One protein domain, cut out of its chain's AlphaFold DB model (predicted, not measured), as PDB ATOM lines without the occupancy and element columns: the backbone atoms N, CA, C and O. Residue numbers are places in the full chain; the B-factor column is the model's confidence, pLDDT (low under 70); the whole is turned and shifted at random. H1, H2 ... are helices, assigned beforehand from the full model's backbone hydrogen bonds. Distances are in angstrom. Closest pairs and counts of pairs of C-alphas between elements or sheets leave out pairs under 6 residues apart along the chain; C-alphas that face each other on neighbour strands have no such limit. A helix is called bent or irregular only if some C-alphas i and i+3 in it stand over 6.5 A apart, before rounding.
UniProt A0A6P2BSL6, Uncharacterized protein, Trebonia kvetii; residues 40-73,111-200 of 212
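Overview. This is residues 40 to 73 and 111 to 200 of the 212 residues of an uncharacterized protein of Trebonia kvetii (UniProt A0A6P2BSL6). Two long helices, H1 and H6, run side by side in opposite ways, and H3 crosses over both of them through the middle of the body. H2 folds back from H3 as a helical hairpin and packs on the later part of H1, H5 packs on H3 away from H1, and residues 40 to 49 of H1 stick out as a free arm. The printed part has 124 residues with six named helices, H1 to H6 in chain order, and no named strand; the class is all helix. It is compact, with a radius of gyration of the C-alphas of 14.9 A, yet elongated by the arm, with spans of 58 by 32 by 28 A.

Arrangement. H1, residues 40 to 73, touches H6, residues 179 to 199, at a shallow tilt of 17 degrees, opposite ways; the closest C-alphas, of Leu 61 and Ile 190, are 6.2 A apart. H3, residues 125 to 142, is the hub and touches the five other helices. Its residues 134 to 142 touch H6 about perpendicular, at 74 degrees, with the closest C-alphas, of Ala 138 and Ala 189, 5.3 A apart. It touches H1 with residues 127 to 131 alone, only just about perpendicular at 72 degrees; the closest C-alphas are those of Leu 60 and Glu 127, 6.3 A apart. H2, residues 111 to 122, forms a hairpin with H3, at a shallow tilt of 33 degrees, only just short of steep; the closest C-alphas, of Gly 119 and Val 128, are 5.3 A apart. H2 also touches residues 63 to 71 of H1, where the closest C-alphas, of Ala 67 and Ala 114, are 4.7 A apart, at a steep tilt of 54 degrees. H5, residues 158 to 172, touches H3 at a steep tilt of 51 degrees, the same way, with the closest C-alphas, of Gly 129 and Arg 161, 6.4 A apart. H1 and H5 are apart. H4, residues 149 to 152, touches H3; the closest C-alphas, of Arg 130 and Met 152, are 5.9 A apart. Every O i to N i+4 pair is within hydrogen-bond range in H1, H3, H5 and H6, and 7 of 8 are in H2; H4 is too short for such a pair.

Along the chain. H1 is 49.4 A long, from C-alpha 40 at (-19.460, -26.758, -2.824) to C-alpha 73 at (0.457, 15.584, -18.599). H6 is 30.2 A long and ends with C-alpha 199 at (-0.041, -13.873, -7.943). H3 is 25.8 A, H5 20.8 A and H2 17.2 A long. H4 is irregular, with C-alphas 149 and 152 7.1 A apart.

Size, cuts and confidence. Residues 74 to 110 are not printed, and C-alphas 73 and 111 are 12.2 A apart across this cut. No link that is printed whole is long. The C-alphas farthest apart, of His 40 and Lys 175, are 57.6 A apart. Mean pLDDT of the printed part is 89.9; residue 123 and residues 147 to 151 are under 70.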
ATOM      1  N   HIS A  40     -19.138 -27.611  -1.677       77.69
ATOM      2  CA  HIS A  40     -19.460 -26.758  -2.824       77.69
ATOM      3  C   HIS A  40     -19.774 -25.320  -2.395       77.69
ATOM      4  O   HIS A  40     -19.269 -24.387  -3.008       77.69
ATOM      5  N   ALA A  41     -20.528 -25.127  -1.308       76.94
ATOM      6  CA  ALA A  41     -20.811 -23.795  -0.771       76.94
ATOM      7  C   ALA A  41     -19.537 -23.068  -0.297       76.94
ATOM      8  O   ALA A  41     -19.379 -21.873  -0.540       76.94
ATOM      9  N   LEU A  42     -18.602 -23.782   0.341       81.31
ATOM     10  CA  LEU A  42     -17.303 -23.221   0.731       81.31
ATOM     11  C   LEU A  42     -16.432 -22.884  -0.489       81.31
ATOM     12  O   LEU A  42     -15.802 -21.827  -0.511       81.31
ATOM     13  N   GLY A  43     -16.426 -23.746  -1.510       76.75
ATOM     14  CA  GLY A  43     -15.731 -23.510  -2.778       76.75
ATOM     15  C   GLY A  43     -16.267 -22.285  -3.519       76.75
ATOM     16  O   GLY A  43     -15.488 -21.402  -3.865       76.75
ATOM     17  N   ALA A  44     -17.591 -22.177  -3.661       75.88
ATOM     18  CA  ALA A  44     -18.254 -21.026  -4.271       75.88
ATOM     19  C   ALA A  44     -17.967 -19.725  -3.502       75.88
ATOM     20  O   ALA A  44     -17.669 -18.696  -4.104       75.88
ATOM     21  N   ARG A  45     -17.968 -19.769  -2.161       76.00
ATOM     22  CA  ARG A  45     -17.593 -18.612  -1.331       76.00
ATOM     23  C   ARG A  45     -16.147 -18.176  -1.571       76.00
ATOM     24  O   ARG A  45     -15.873 -16.980  -1.632       76.00
ATOM     25  N   ARG A  46     -15.220 -19.128  -1.693       78.19
ATOM     26  CA  ARG A  46     -13.810 -18.835  -1.984       78.19
ATOM     27  C   ARG A  46     -13.639 -18.231  -3.379       78.19
ATOM     28  O   ARG A  46     -12.895 -17.269  -3.509       78.19
ATOM     29  N   GLN A  47     -14.327 -18.771  -4.383       77.75
ATOM     30  CA  GLN A  47     -14.311 -18.239  -5.751       77.75
ATOM     31  C   GLN A  47     -14.832 -16.802  -5.794       77.75
ATOM     32  O   GLN A  47     -14.125 -15.925  -6.274       77.75
ATOM     33  N   SER A  48     -15.980 -16.536  -5.165       83.00
ATOM     34  CA  SER A  48     -16.535 -15.182  -5.066       83.00
ATOM     35  C   SER A  48     -15.566 -14.196  -4.398       83.00
ATOM     36  O   SER A  48     -15.429 -13.062  -4.843       83.00
ATOM     37  N   LEU A  49     -14.839 -14.621  -3.360       85.56
ATOM     38  CA  LEU A  49     -13.847 -13.766  -2.708       85.56
ATOM     39  C   LEU A  49     -12.654 -13.447  -3.625       85.56
ATOM     40  O   LEU A  49     -12.178 -12.316  -3.610       85.56
ATOM     41  N   LEU A  50     -12.198 -14.405  -4.434       86.31
ATOM     42  CA  LEU A  50     -11.137 -14.180  -5.420       86.31
ATOM     43  C   LEU A  50     -11.594 -13.252  -6.550       86.31
ATOM     44  O   LEU A  50     -10.850 -12.355  -6.924       86.31
ATOM     45  N   GLU A  51     -12.820 -13.415  -7.046       88.50
ATOM     46  CA  GLU A  51     -13.414 -12.519  -8.047       88.50
ATOM     47  C   GLU A  51     -13.523 -11.083  -7.518       88.50
ATOM     48  O   GLU A  51     -13.153 -10.129  -8.203       88.50
ATOM     49  N   ILE A  52     -13.951 -10.920  -6.260       89.44
ATOM     50  CA  ILE A  52     -13.989  -9.610  -5.602       89.44
ATOM     51  C   ILE A  52     -12.578  -9.021  -5.518       89.44
ATOM     52  O   ILE A  52     -12.395  -7.868  -5.908       89.44
ATOM     53  N   GLN A  53     -11.587  -9.789  -5.053       90.31
ATOM     54  CA  GLN A  53     -10.194  -9.335  -4.965       90.31
ATOM     55  C   GLN A  53      -9.636  -8.924  -6.327       90.31
ATOM     56  O   GLN A  53      -9.034  -7.857  -6.430       90.31
ATOM     57  N   HIS A  54      -9.880  -9.727  -7.361       91.62
ATOM     58  CA  HIS A  54      -9.462  -9.431  -8.725       91.62
ATOM     59  C   HIS A  54     -10.066  -8.101  -9.189       91.62
ATOM     60  O   HIS A  54      -9.323  -7.182  -9.526       91.62
ATOM     61  N   SER A  55     -11.386  -7.935  -9.058       91.44
ATOM     62  CA  SER A  55     -12.067  -6.699  -9.460       91.44
ATOM     63  C   SER A  55     -11.584  -5.463  -8.689       91.44
ATOM     64  O   SER A  55     -11.550  -4.359  -9.227       91.44
ATOM     65  N   VAL A  56     -11.224  -5.622  -7.408       91.94
ATOM     66  CA  VAL A  56     -10.682  -4.533  -6.583       91.94
ATOM     67  C   VAL A  56      -9.305  -4.120  -7.087       91.94
ATOM     68  O   VAL A  56      -9.039  -2.924  -7.188       91.94
ATOM     69  N   LEU A  57      -8.442  -5.084  -7.407       93.62
ATOM     70  CA  LEU A  57      -7.100  -4.808  -7.906       93.62
ATOM     71  C   LEU A  57      -7.113  -4.241  -9.331       93.62
ATOM     72  O   LEU A  57      -6.323  -3.348  -9.607       93.62
ATOM     73  N   GLU A  58      -8.022  -4.683 -10.205       94.31
ATOM     74  CA  GLU A  58      -8.207  -4.093 -11.542       94.31
ATOM     75  C   GLU A  58      -8.652  -2.629 -11.456       94.31
ATOM     76  O   GLU A  58      -8.071  -1.770 -12.115       94.31
ATOM     77  N   ARG A  59      -9.631  -2.314 -10.593       94.19
ATOM     78  CA  ARG A  59     -10.043  -0.917 -10.350       94.19
ATOM     79  C   ARG A  59      -8.903  -0.080  -9.777       94.19
ATOM     80  O   ARG A  59      -8.698   1.056 -10.187       94.19
ATOM     81  N   LEU A  60      -8.143  -0.643  -8.835       95.12
ATOM     82  CA  LEU A  60      -6.981   0.033  -8.267       95.12
ATOM     83  C   LEU A  60      -5.908   0.299  -9.331       95.12
ATOM     84  O   LEU A  60      -5.372   1.401  -9.372       95.12
ATOM     85  N   LEU A  61      -5.622  -0.674 -10.200       96.12
ATOM     86  CA  LEU A  61      -4.680  -0.520 -11.307       96.12
ATOM     87  C   LEU A  61      -5.125   0.605 -12.248       96.12
ATOM     88  O   LEU A  61      -4.362   1.542 -12.460       96.12
ATOM     89  N   ALA A  62      -6.379   0.571 -12.705       96.19
ATOM     90  CA  ALA A  62      -6.935   1.599 -13.582       96.19
ATOM     91  C   ALA A  62      -6.875   3.003 -12.952       96.19
ATOM     92  O   ALA A  62      -6.598   3.987 -13.634       96.19
ATOM     93  N   LEU A  63      -7.108   3.117 -11.637       96.12
ATOM     94  CA  LEU A  63      -6.971   4.381 -10.906       96.12
ATOM     95  C   LEU A  63      -5.528   4.885 -10.901       96.12
ATOM     96  O   LEU A  63      -5.295   6.055 -11.201       96.12
ATOM     97  N   LEU A  64      -4.562   4.023 -10.579       97.38
ATOM     98  CA  LEU A  64      -3.151   4.407 -10.552       97.38
ATOM     99  C   LEU A  64      -2.639   4.786 -11.951       97.38
ATOM    100  O   LEU A  64      -1.892   5.752 -12.074       97.38
ATOM    101  N   GLU A  65      -3.074   4.083 -12.997       98.06
ATOM    102  CA  GLU A  65      -2.749   4.401 -14.394       98.06
ATOM    103  C   GLU A  65      -3.349   5.745 -14.833       98.06
ATOM    104  O   GLU A  65      -2.661   6.555 -15.456       98.06
ATOM    105  N   ALA A  66      -4.598   6.035 -14.455       96.12
ATOM    106  CA  ALA A  66      -5.217   7.334 -14.718       96.12
ATOM    107  C   ALA A  66      -4.481   8.475 -13.991       96.12
ATOM    108  O   ALA A  66      -4.179   9.503 -14.593       96.12
ATOM    109  N   ALA A  67      -4.112   8.273 -12.723       96.56
ATOM    110  CA  ALA A  67      -3.308   9.239 -11.978       96.56
ATOM    111  C   ALA A  67      -1.908   9.429 -12.591       96.56
ATOM    112  O   ALA A  67      -1.368  10.536 -12.582       96.56
ATOM    113  N   HIS A  68      -1.320   8.367 -13.149       97.94
ATOM    114  CA  HIS A  68      -0.041   8.444 -13.849       97.94
ATOM    115  C   HIS A  68      -0.160   9.291 -15.117       97.94
ATOM    116  O   HIS A  68       0.702  10.134 -15.374       97.94
ATOM    117  N   ALA A  69      -1.225   9.099 -15.900       96.56
ATOM    118  CA  ALA A  69      -1.496   9.907 -17.085       96.56
ATOM    119  C   ALA A  69      -1.646  11.397 -16.734       96.56
ATOM    120  O   ALA A  69      -1.015  12.235 -17.376       96.56
ATOM    121  N   ASP A  70      -2.389  11.711 -15.671       94.31
ATOM    122  CA  ASP A  70      -2.550  13.078 -15.163       94.31
ATOM    123  C   ASP A  70      -1.205  13.729 -14.790       94.31
ATOM    124  O   ASP A  70      -0.898  14.836 -15.234       94.31
ATOM    125  N   LEU A  71      -0.365  13.032 -14.017       96.12
ATOM    126  CA  LEU A  71       0.952  13.543 -13.610       96.12
ATOM    127  C   LEU A  71       1.928  13.682 -14.780       96.12
ATOM    128  O   LEU A  71       2.781  14.570 -14.772       96.12
ATOM    129  N   SER A  72       1.812  12.799 -15.772       96.69
ATOM    130  CA  SER A  72       2.620  12.847 -16.993       96.69
ATOM    131  C   SER A  72       2.228  14.021 -17.889       96.69
ATOM    132  O   SER A  72       3.090  14.572 -18.572       96.69
ATOM    133  N   ALA A  73       0.949  14.410 -17.885       94.19
ATOM    134  CA  ALA A  73       0.457  15.584 -18.599       94.19
ATOM    135  C   ALA A  73       0.900  16.889 -17.921       94.19
ATOM    136  O   ALA A  73       1.296  17.833 -18.604       94.19
ATOM    137  N   LEU A 111       0.727  14.728  -6.760       96.75
ATOM    138  CA  LEU A 111       0.521  13.283  -6.596       96.75
ATOM    139  C   LEU A 111      -0.833  12.930  -5.966       96.75
ATOM    140  O   LEU A 111      -1.576  12.111  -6.497       96.75
ATOM    141  N   VAL A 112      -1.175  13.550  -4.834       94.75
ATOM    142  CA  VAL A 112      -2.441  13.258  -4.143       94.75
ATOM    143  C   VAL A 112      -3.634  13.783  -4.949       94.75
ATOM    144  O   VAL A 112      -4.655  13.104  -5.027       94.75
ATOM    145  N   GLY A 113      -3.503  14.954  -5.581       92.38
ATOM    146  CA  GLY A 113      -4.536  15.519  -6.452       92.38
ATOM    147  C   GLY A 113      -4.884  14.593  -7.618       92.38
ATOM    148  O   GLY A 113      -6.065  14.357  -7.867       92.38
ATOM    149  N   ALA A 114      -3.876  13.993  -8.256       94.50
ATOM    150  CA  ALA A 114      -4.051  13.006  -9.322       94.50
ATOM    151  C   ALA A 114      -4.838  11.771  -8.849       94.50
ATOM    152  O   ALA A 114      -5.780  11.341  -9.507       94.50
ATOM    153  N   LEU A 115      -4.511  11.233  -7.665       94.38
ATOM    154  CA  LEU A 115      -5.227  10.083  -7.094       94.38
ATOM    155  C   LEU A 115      -6.699  10.401  -6.799       94.38
ATOM    156  O   LEU A 115      -7.572   9.569  -7.051       94.38
ATOM    157  N   ILE A 116      -6.987  11.598  -6.276       90.50
ATOM    158  CA  ILE A 116      -8.366  12.014  -5.998       90.50
ATOM    159  C   ILE A 116      -9.144  12.232  -7.300       90.50
ATOM    160  O   ILE A 116     -10.273  11.756  -7.399       90.50
ATOM    161  N   ARG A 117      -8.553  12.886  -8.312       88.69
ATOM    162  CA  ARG A 117      -9.179  13.070  -9.638       88.69
ATOM    163  C   ARG A 117      -9.511  11.735 -10.293       88.69
ATOM    164  O   ARG A 117     -10.659  11.508 -10.675       88.69
ATOM    165  N   ALA A 118      -8.538  10.827 -10.336       91.31
ATOM    166  CA  ALA A 118      -8.717   9.492 -10.891       91.31
ATOM    167  C   ALA A 118      -9.810   8.695 -10.158       91.31
ATOM    168  O   ALA A 118     -10.614   8.008 -10.790       91.31
ATOM    169  N   GLY A 119      -9.877   8.795  -8.826       88.81
ATOM    170  CA  GLY A 119     -10.900   8.110  -8.038       88.81
ATOM    171  C   GLY A 119     -12.291   8.740  -8.120       88.81
ATOM    172  O   GLY A 119     -13.283   8.011  -8.095       88.81
ATOM    173  N   ALA A 120     -12.391  10.063  -8.282       83.88
ATOM    174  CA  ALA A 120     -13.666  10.750  -8.495       83.88
ATOM    175  C   ALA A 120     -14.353  10.278  -9.788       83.88
ATOM    176  O   ALA A 120     -15.564  10.057  -9.787       83.88
ATOM    177  N   ALA A 121     -13.581  10.025 -10.851       78.12
ATOM    178  CA  ALA A 121     -14.087   9.456 -12.102       78.12
ATOM    179  C   ALA A 121     -14.602   8.008 -11.954       78.12
ATOM    180  O   ALA A 121     -15.452   7.572 -12.727       78.12
ATOM    181  N   GLN A 122     -14.106   7.267 -10.956       78.31
ATOM    182  CA  GLN A 122     -14.465   5.865 -10.698       78.31
ATOM    183  C   GLN A 122     -15.483   5.681  -9.558       78.31
ATOM    184  O   GLN A 122     -15.963   4.570  -9.340       78.31
ATOM    185  N   GLY A 123     -15.855   6.760  -8.860       61.97
ATOM    186  CA  GLY A 123     -17.019   6.804  -7.974       61.97
ATOM    187  C   GLY A 123     -16.834   6.286  -6.541       61.97
ATOM    188  O   GLY A 123     -17.838   5.925  -5.926       61.97
ATOM    189  N   GLY A 124     -15.621   6.252  -5.966       73.69
ATOM    190  CA  GLY A 124     -15.446   5.702  -4.609       73.69
ATOM    191  C   GLY A 124     -14.276   6.225  -3.763       73.69
ATOM    192  O   GLY A 124     -13.110   6.118  -4.136       73.69
ATOM    193  N   ASP A 125     -14.585   6.697  -2.543       82.44
ATOM    194  CA  ASP A 125     -13.608   7.060  -1.487       82.44
ATOM    195  C   ASP A 125     -12.727   5.865  -1.067       82.44
ATOM    196  O   ASP A 125     -11.565   6.019  -0.684       82.44
ATOM    197  N   ALA A 126     -13.259   4.643  -1.167       85.75
ATOM    198  CA  ALA A 126     -12.535   3.427  -0.808       85.75
ATOM    199  C   ALA A 126     -11.376   3.132  -1.777       85.75
ATOM    200  O   ALA A 126     -10.301   2.712  -1.343       85.75
ATOM    201  N   GLU A 127     -11.583   3.354  -3.074       88.44
ATOM    202  CA  GLU A 127     -10.585   3.211  -4.134       88.44
ATOM    203  C   GLU A 127      -9.465   4.239  -3.967       88.44
ATOM    204  O   GLU A 127      -8.295   3.861  -3.960       88.44
ATOM    205  N   VAL A 128      -9.817   5.508  -3.727       90.62
ATOM    206  CA  VAL A 128      -8.844   6.573  -3.424       90.62
ATOM    207  C   VAL A 128      -8.014   6.207  -2.195       90.62
ATOM    208  O   VAL A 128      -6.789   6.322  -2.209       90.62
ATOM    209  N   GLY A 129      -8.661   5.704  -1.139       91.19
ATOM    210  CA  GLY A 129      -7.972   5.261   0.066       91.19
ATOM    211  C   GLY A 129      -6.969   4.133  -0.185       91.19
ATOM    212  O   GLY A 129      -5.833   4.224   0.274       91.19
ATOM    213  N   ARG A 130      -7.351   3.109  -0.960       92.88
ATOM    214  CA  ARG A 130      -6.435   2.030  -1.377       92.88
ATOM    215  C   ARG A 130      -5.272   2.551  -2.216       92.88
ATOM    216  O   ARG A 130      -4.150   2.084  -2.049       92.88
ATOM    217  N   ALA A 131      -5.522   3.518  -3.094       94.69
ATOM    218  CA  ALA A 131      -4.487   4.113  -3.927       94.69
ATOM    219  C   ALA A 131      -3.473   4.916  -3.103       94.69
ATOM    220  O   ALA A 131      -2.268   4.740  -3.276       94.69
ATOM    221  N   ILE A 132      -3.944   5.723  -2.146       94.62
ATOM    222  CA  ILE A 132      -3.086   6.420  -1.175       94.62
ATOM    223  C   ILE A 132      -2.236   5.415  -0.396       94.62
ATOM    224  O   ILE A 132      -1.034   5.620  -0.238       94.62
ATOM    225  N   ASP A 133      -2.846   4.323   0.068       93.50
ATOM    226  CA  ASP A 133      -2.154   3.275   0.814       93.50
ATOM    227  C   ASP A 133      -1.068   2.596  -0.038       93.50
ATOM    228  O   ASP A 133       0.074   2.490   0.407       93.50
ATOM    229  N   ALA A 134      -1.382   2.221  -1.280       94.81
ATOM    230  CA  ALA A 134      -0.439   1.590  -2.202       94.81
ATOM    231  C   ALA A 134       0.753   2.500  -2.548       94.81
ATOM    232  O   ALA A 134       1.901   2.057  -2.535       94.81
ATOM    233  N   VAL A 135       0.497   3.780  -2.824       96.69
ATOM    234  CA  VAL A 135       1.540   4.766  -3.146       96.69
ATOM    235  C   VAL A 135       2.404   5.081  -1.924       96.69
ATOM    236  O   VAL A 135       3.623   5.210  -2.038       96.69
ATOM    237  N   TYR A 136       1.800   5.166  -0.739       95.50
ATOM    238  CA  TYR A 136       2.536   5.347   0.509       95.50
ATOM    239  C   TYR A 136       3.456   4.159   0.813       95.50
ATOM    240  O   TYR A 136       4.618   4.357   1.173       95.50
ATOM    241  N   ASP A 137       2.963   2.934   0.632       93.69
ATOM    242  CA  ASP A 137       3.764   1.728   0.826       93.69
ATOM    243  C   ASP A 137       4.909   1.664  -0.207       93.69
ATOM    244  O   ASP A 137       6.055   1.425   0.176       93.69
ATOM    245  N   ALA A 138       4.659   2.005  -1.479       95.31
ATOM    246  CA  ALA A 138       5.695   2.104  -2.516       95.31
ATOM    247  C   ALA A 138       6.771   3.163  -2.193       95.31
ATOM    248  O   ALA A 138       7.967   2.945  -2.424       95.31
ATOM    249  N   LEU A 139       6.373   4.305  -1.618       96.12
ATOM    250  CA  LEU A 139       7.311   5.310  -1.118       96.12
ATOM    251  C   LEU A 139       8.181   4.742   0.007       96.12
ATOM    252  O   LEU A 139       9.392   4.979   0.024       96.12
ATOM    253  N   TRP A 140       7.608   3.986   0.939       92.94
ATOM    254  CA  TRP A 140       8.395   3.369   2.002       92.94
ATOM    255  C   TRP A 140       9.335   2.272   1.505       92.94
ATOM    256  O   TRP A 140      10.498   2.250   1.913       92.94
ATOM    257  N   GLU A 141       8.887   1.436   0.570       92.69
ATOM    258  CA  GLU A 141       9.733   0.448  -0.112       92.69
ATOM    259  C   GLU A 141      10.932   1.094  -0.801       92.69
ATOM    260  O   GLU A 141      12.057   0.611  -0.672       92.69
ATOM    261  N   SER A 142      10.728   2.233  -1.472       94.44
ATOM    262  CA  SER A 142      11.820   2.972  -2.122       94.44
ATOM    263  C   SER A 142      12.909   3.436  -1.145       94.44
ATOM    264  O   SER A 142      14.039   3.698  -1.550       94.44
ATOM    265  N   ARG A 143      12.585   3.503   0.151       93.56
ATOM    266  CA  ARG A 143      13.498   3.869   1.243       93.56
ATOM    267  C   ARG A 143      14.038   2.647   1.995       93.56
ATOM    268  O   ARG A 143      14.594   2.801   3.080       93.56
ATOM    269  N   GLY A 144      13.854   1.444   1.450       91.06
ATOM    270  CA  GLY A 144      14.354   0.194   2.022       91.06
ATOM    271  C   GLY A 144      13.492  -0.391   3.143       91.06
ATOM    272  O   GLY A 144      13.936  -1.316   3.819       91.06
ATOM    273  N   GLN A 145      12.279   0.122   3.366       86.81
ATOM    274  CA  GLN A 145      11.343  -0.475   4.321       86.81
ATOM    275  C   GLN A 145      10.558  -1.610   3.653       86.81
ATOM    276  O   GLN A 145      10.229  -1.535   2.475       86.81
ATOM    277  N   SER A 146      10.234  -2.673   4.390       76.19
ATOM    278  CA  SER A 146       9.356  -3.722   3.849       76.19
ATOM    279  C   SER A 146       7.919  -3.211   3.764       76.19
ATOM    280  O   SER A 146       7.381  -2.756   4.775       76.19
ATOM    281  N   ALA A 147       7.273  -3.321   2.600       67.06
ATOM    282  CA  ALA A 147       5.841  -3.056   2.529       67.06
ATOM    283  C   ALA A 147       5.045  -4.086   3.317       67.06
ATOM    284  O   ALA A 147       5.298  -5.294   3.287       67.06
ATOM    285  N   THR A 148       3.984  -3.601   3.944       62.16
ATOM    286  CA  THR A 148       2.927  -4.448   4.473       62.16
ATOM    287  C   THR A 148       2.063  -4.940   3.313       62.16
ATOM    288  O   THR A 148       1.175  -4.232   2.854       62.16
ATOM    289  N   ALA A 149       2.299  -6.169   2.840       51.72
ATOM    290  CA  ALA A 149       1.566  -6.781   1.719       51.72
ATOM    291  C   ALA A 149       0.026  -6.788   1.882       51.72
ATOM    292  O   ALA A 149      -0.706  -6.954   0.911       51.72
ATOM    293  N   THR A 150      -0.476  -6.585   3.102       55.62
ATOM    294  CA  THR A 150      -1.904  -6.537   3.443       55.62
ATOM    295  C   THR A 150      -2.620  -5.276   2.931       55.62
ATOM    296  O   THR A 150      -3.841  -5.296   2.791       55.62
ATOM    297  N   GLY A 151      -1.895  -4.192   2.623       60.59
ATOM    298  CA  GLY A 151      -2.475  -2.862   2.387       60.59
ATOM    299  C   GLY A 151      -3.373  -2.719   1.149       60.59
ATOM    300  O   GLY A 151      -4.251  -1.868   1.141       60.59
ATOM    301  N   MET A 152      -3.223  -3.556   0.116       74.62
ATOM    302  CA  MET A 152      -3.931  -3.345  -1.164       74.62
ATOM    303  C   MET A 152      -5.399  -3.791  -1.164       74.62
ATOM    304  O   MET A 152      -6.213  -3.249  -1.909       74.62
ATOM    305  N   LEU A 153      -5.756  -4.773  -0.332       82.44
ATOM    306  CA  LEU A 153      -7.119  -5.320  -0.271       82.44
ATOM    307  C   LEU A 153      -7.950  -4.727   0.873       82.44
ATOM    308  O   LEU A 153      -9.167  -4.909   0.917       82.44
ATOM    309  N   THR A 154      -7.312  -4.003   1.791       82.75
ATOM    310  CA  THR A 154      -7.957  -3.380   2.948       82.75
ATOM    311  C   THR A 154      -7.805  -1.873   2.881       82.75
ATOM    312  O   THR A 154      -6.712  -1.383   2.645       82.75
ATOM    313  N   VAL A 155      -8.878  -1.131   3.141       82.38
ATOM    314  CA  VAL A 155      -8.790   0.330   3.261       82.38
ATOM    315  C   VAL A 155      -8.327   0.667   4.676       82.38
ATOM    316  O   VAL A 155      -8.961   0.230   5.642       82.38
ATOM    317  N   SER A 156      -7.266   1.462   4.816       87.25
ATOM    318  CA  SER A 156      -6.843   1.963   6.128       87.25
ATOM    319  C   SER A 156      -7.934   2.795   6.809       87.25
ATOM    320  O   SER A 156      -8.806   3.372   6.150       87.25
ATOM    321  N   SER A 157      -7.883   2.910   8.142       90.25
ATOM    322  CA  SER A 157      -8.813   3.774   8.883       90.25
ATOM    323  C   SER A 157      -8.710   5.237   8.415       90.25
ATOM    324  O   SER A 157      -7.644   5.655   7.951       90.25
ATOM    325  N   PRO A 158      -9.776   6.051   8.548       87.62
ATOM    326  CA  PRO A 158      -9.762   7.442   8.088       87.62
ATOM    327  C   PRO A 158      -8.582   8.267   8.628       87.62
ATOM    328  O   PRO A 158      -7.989   9.052   7.894       87.62
ATOM    329  N   GLN A 159      -8.193   8.053   9.889       90.44
ATOM    330  CA  GLN A 159      -7.068   8.749  10.518       90.44
ATOM    331  C   GLN A 159      -5.725   8.358   9.889       90.44
ATOM    332  O   GLN A 159      -4.881   9.221   9.655       90.44
ATOM    333  N   VAL A 160      -5.532   7.069   9.585       91.25
ATOM    334  CA  VAL A 160      -4.321   6.584   8.906       91.25
ATOM    335  C   VAL A 160      -4.263   7.123   7.480       91.25
ATOM    336  O   VAL A 160      -3.211   7.613   7.072       91.25
ATOM    337  N   ARG A 161      -5.388   7.123   6.752       90.12
ATOM    338  CA  ARG A 161      -5.460   7.714   5.407       90.12
ATOM    339  C   ARG A 161      -5.093   9.189   5.426       90.12
ATOM    340  O   ARG A 161      -4.240   9.603   4.654       90.12
ATOM    341  N   LEU A 162      -5.658   9.965   6.351       89.81
ATOM    342  CA  LEU A 162      -5.332  11.383   6.492       89.81
ATOM    343  C   LEU A 162      -3.833  11.602   6.759       89.81
ATOM    344  O   LEU A 162      -3.211  12.449   6.118       89.81
ATOM    345  N   ALA A 163      -3.235  10.822   7.662       92.75
ATOM    346  CA  ALA A 163      -1.807  10.917   7.960       92.75
ATOM    347  C   ALA A 163      -0.930  10.559   6.745       92.75
ATOM    348  O   ALA A 163       0.060  11.246   6.475       92.75
ATOM    349  N   ARG A 164      -1.304   9.518   5.989       94.00
ATOM    350  CA  ARG A 164      -0.621   9.096   4.755       94.00
ATOM    351  C   ARG A 164      -0.752  10.142   3.653       94.00
ATOM    352  O   ARG A 164       0.262  10.519   3.076       94.00
ATOM    353  N   THR A 165      -1.946  10.694   3.448       93.31
ATOM    354  CA  THR A 165      -2.193  11.820   2.538       93.31
ATOM    355  C   THR A 165      -1.273  12.990   2.855       93.31
ATOM    356  O   THR A 165      -0.526  13.438   1.994       93.31
ATOM    357  N   GLN A 166      -1.245  13.441   4.111       93.31
ATOM    358  CA  GLN A 166      -0.381  14.547   4.523       93.31
ATOM    359  C   GLN A 166       1.109  14.233   4.329       93.31
ATOM    360  O   GLN A 166       1.889  15.118   3.981       93.31
ATOM    361  N   ALA A 167       1.528  12.988   4.571       95.06
ATOM    362  CA  ALA A 167       2.906  12.570   4.351       95.06
ATOM    363  C   ALA A 167       3.286  12.583   2.862       95.06
ATOM    364  O   ALA A 167       4.373  13.056   2.534       95.06
ATOM    365  N   LEU A 168       2.397  12.118   1.981       96.31
ATOM    366  CA  LEU A 168       2.591  12.158   0.532       96.31
ATOM    367  C   LEU A 168       2.605  13.593   0.003       96.31
ATOM    368  O   LEU A 168       3.499  13.924  -0.767       96.31
ATOM    369  N   THR A 169       1.699  14.462   0.465       94.75
ATOM    370  CA  THR A 169       1.705  15.892   0.111       94.75
ATOM    371  C   THR A 169       3.029  16.543   0.506       94.75
ATOM    372  O   THR A 169       3.724  17.081  -0.346       94.75
ATOM    373  N   ARG A 170       3.471  16.386   1.765       95.06
ATOM    374  CA  ARG A 170       4.774  16.922   2.208       95.06
ATOM    375  C   ARG A 170       5.957  16.361   1.418       95.06
ATOM    376  O   ARG A 170       6.961  17.044   1.263       95.06
ATOM    377  N   TRP A 171       5.884  15.105   0.981       97.12
ATOM    378  CA  TRP A 171       6.945  14.490   0.186       97.12
ATOM    379  C   TRP A 171       6.972  15.002  -1.262       97.12
ATOM    380  O   TRP A 171       8.066  15.237  -1.786       97.12
ATOM    381  N   ASN A 172       5.798  15.192  -1.875       97.12
ATOM    382  CA  ASN A 172       5.627  15.821  -3.187       97.12
ATOM    383  C   ASN A 172       6.141  17.265  -3.175       97.12
ATOM    384  O   ASN A 172       6.847  17.672  -4.086       97.12
ATOM    385  N   ASP A 173       5.850  18.004  -2.108       95.25
ATOM    386  CA  ASP A 173       6.172  19.432  -1.999       95.25
ATOM    387  C   ASP A 173       7.589  19.693  -1.456       95.25
ATOM    388  O   ASP A 173       7.997  20.828  -1.216       95.25
ATOM    389  N   ALA A 174       8.388  18.642  -1.249       96.69
ATOM    390  CA  ALA A 174       9.749  18.792  -0.756       96.69
ATOM    391  C   ALA A 174      10.622  19.569  -1.759       96.69
ATOM    392  O   ALA A 174      10.661  19.260  -2.948       96.69
ATOM    393  N   LYS A 175      11.400  20.542  -1.270       95.69
ATOM    394  CA  LYS A 175      12.318  21.325  -2.111       95.69
ATOM    395  C   LYS A 175      13.263  20.410  -2.898       95.69
ATOM    396  O   LYS A 175      13.948  19.574  -2.314       95.69
ATOM    397  N   GLY A 176      13.331  20.625  -4.212       95.00
ATOM    398  CA  GLY A 176      14.153  19.824  -5.118       95.00
ATOM    399  C   GLY A 176      13.505  18.510  -5.564       95.00
ATOM    400  O   GLY A 176      14.170  17.743  -6.255       95.00
ATOM    401  N   ARG A 177      12.238  18.249  -5.196       97.06
ATOM    402  CA  ARG A 177      11.447  17.169  -5.792       97.06
ATOM    403  C   ARG A 177      11.338  17.389  -7.298       97.06
ATOM    404  O   ARG A 177      11.276  18.520  -7.774       97.06
ATOM    405  N   THR A 178      11.305  16.291  -8.038       97.50
ATOM    406  CA  THR A 178      11.080  16.304  -9.484       97.50
ATOM    407  C   THR A 178       9.866  15.460  -9.857       97.50
ATOM    408  O   THR A 178       9.537  14.497  -9.160       97.50
ATOM    409  N   SER A 179       9.241  15.768 -10.996       97.44
ATOM    410  CA  SER A 179       8.157  14.952 -11.558       97.44
ATOM    411  C   SER A 179       8.593  13.505 -11.797       97.44
ATOM    412  O   SER A 179       7.846  12.585 -11.489       97.44
ATOM    413  N   GLY A 180       9.828  13.290 -12.267       98.31
ATOM    414  CA  GLY A 180      10.376  11.952 -12.503       98.31
ATOM    415  C   GLY A 180      10.438  11.092 -11.239       98.31
ATOM    416  O   GLY A 180      10.117   9.908 -11.285       98.31
ATOM    417  N   GLU A 181      10.781  11.675 -10.087       98.31
ATOM    418  CA  GLU A 181      10.741  10.949  -8.812       98.31
ATOM    419  C   GLU A 181       9.309  10.607  -8.387       98.31
ATOM    420  O   GLU A 181       9.072   9.522  -7.859       98.31
ATOM    421  N   VAL A 182       8.354  11.515  -8.610       98.25
ATOM    422  CA  VAL A 182       6.932  11.288  -8.307       98.25
ATOM    423  C   VAL A 182       6.370  10.154  -9.165       98.25
ATOM    424  O   VAL A 182       5.777   9.221  -8.619       98.25
ATOM    425  N   LEU A 183       6.626  10.190 -10.475       98.62
ATOM    426  CA  LEU A 183       6.237   9.131 -11.408       98.62
ATOM    427  C   LEU A 183       6.875   7.792 -11.020       98.62
ATOM    428  O   LEU A 183       6.166   6.801 -10.906       98.62
ATOM    429  N   ALA A 184       8.161   7.767 -10.660       98.44
ATOM    430  CA  ALA A 184       8.841   6.534 -10.256       98.44
ATOM    431  C   ALA A 184       8.251   5.874  -8.988       98.44
ATOM    432  O   ALA A 184       8.334   4.652  -8.822       98.44
ATOM    433  N   ILE A 185       7.676   6.652  -8.061       98.38
ATOM    434  CA  ILE A 185       6.941   6.091  -6.916       98.38
ATOM    435  C   ILE A 185       5.603   5.500  -7.366       98.38
ATOM    436  O   ILE A 185       5.241   4.410  -6.914       98.38
ATOM    437  N   LEU A 186       4.891   6.180  -8.263       98.25
ATOM    438  CA  LEU A 186       3.622   5.695  -8.795       98.25
ATOM    439  C   LEU A 186       3.799   4.431  -9.651       98.25
ATOM    440  O   LEU A 186       3.066   3.464  -9.456       98.25
ATOM    441  N   ASP A 187       4.833   4.378 -10.490       98.56
ATOM    442  CA  ASP A 187       5.223   3.197 -11.269       98.56
ATOM    443  C   ASP A 187       5.505   1.994 -10.374       98.56
ATOM    444  O   ASP A 187       5.097   0.870 -10.666       98.56
ATOM    445  N   ARG A 188       6.174   2.217  -9.236       97.25
ATOM    446  CA  ARG A 188       6.410   1.158  -8.249       97.25
ATOM    447  C   ARG A 188       5.098   0.650  -7.651       97.25
ATOM    448  O   ARG A 188       4.941  -0.563  -7.504       97.25
ATOM    449  N   ALA A 189       4.153   1.539  -7.343       96.62
ATOM    450  CA  ALA A 189       2.830   1.142  -6.866       96.62
ATOM    451  C   ALA A 189       2.063   0.332  -7.931       96.62
ATOM    452  O   ALA A 189       1.555  -0.746  -7.618       96.62
ATOM    453  N   ILE A 190       2.057   0.786  -9.191       97.69
ATOM    454  CA  ILE A 190       1.465   0.073 -10.338       97.69
ATOM    455  C   ILE A 190       2.084  -1.319 -10.483       97.69
ATOM    456  O   ILE A 190       1.375  -2.328 -10.481       97.69
ATOM    457  N   ALA A 191       3.415  -1.400 -10.522       96.62
ATOM    458  CA  ALA A 191       4.135  -2.661 -10.642       96.62
ATOM    459  C   ALA A 191       3.781  -3.628  -9.507       96.62
ATOM    460  O   ALA A 191       3.699  -4.839  -9.723       96.62
ATOM    461  N   ARG A 192       3.558  -3.120  -8.291       94.50
ATOM    462  CA  ARG A 192       3.166  -3.940  -7.144       94.50
ATOM    463  C   ARG A 192       1.734  -4.469  -7.271       94.50
ATOM    464  O   ARG A 192       1.496  -5.631  -6.934       94.50
ATOM    465  N   VAL A 193       0.804  -3.673  -7.802       94.94
ATOM    466  CA  VAL A 193      -0.567  -4.128  -8.096       94.94
ATOM    467  C   VAL A 193      -0.555  -5.204  -9.182       94.94
ATOM    468  O   VAL A 193      -1.161  -6.255  -8.984       94.94
ATOM    469  N   ILE A 194       0.213  -5.016 -10.260       95.56
ATOM    470  CA  ILE A 194       0.379  -6.015 -11.334       95.56
ATOM    471  C   ILE A 194       0.946  -7.329 -10.783       95.56
ATOM    472  O   ILE A 194       0.421  -8.401 -11.073       95.56
ATOM    473  N   GLN A 195       1.984  -7.266  -9.946       93.56
ATOM    474  CA  GLN A 195       2.543  -8.458  -9.298       93.56
ATOM    475  C   GLN A 195       1.516  -9.164  -8.405       93.56
ATOM    476  O   GLN A 195       1.480 -10.391  -8.359       93.56
ATOM    477  N   THR A 196       0.679  -8.399  -7.703       91.75
ATOM    478  CA  THR A 196      -0.369  -8.954  -6.838       91.75
ATOM    479  C   THR A 196      -1.471  -9.615  -7.665       91.75
ATOM    480  O   THR A 196      -1.879 -10.724  -7.335       91.75
ATOM    481  N   LEU A 197      -1.893  -8.992  -8.770       91.88
ATOM    482  CA  LEU A 197      -2.818  -9.573  -9.749       91.88
ATOM    483  C   LEU A 197      -2.271 -10.881 -10.329       91.88
ATOM    484  O   LEU A 197      -2.964 -11.892 -10.314       91.88
ATOM    485  N   ALA A 198      -1.010 -10.889 -10.768       90.69
ATOM    486  CA  ALA A 198      -0.360 -12.071 -11.333       90.69
ATOM    487  C   ALA A 198      -0.191 -13.217 -10.316       90.69
ATOM    488  O   ALA A 198      -0.120 -14.382 -10.703       90.69
ATOM    489  N   ALA A 199      -0.121 -12.894  -9.022       89.12
ATOM    490  CA  ALA A 199      -0.041 -13.873  -7.943       89.12
ATOM    491  C   ALA A 199      -1.413 -14.421  -7.511       89.12
ATOM    492  O   ALA A 199      -1.458 -15.413  -6.776       89.12
ATOM    493  N   LEU A 200      -2.528 -13.804  -7.932       84.81
ATOM    494  CA  LEU A 200      -3.848 -14.357  -7.654       84.81
ATOM    495  C   LEU A 200      -4.035 -15.665  -8.438       84.81
ATOM    496  O   LEU A 200      -3.710 -15.737  -9.624       84.81
TER     497      LEU A 200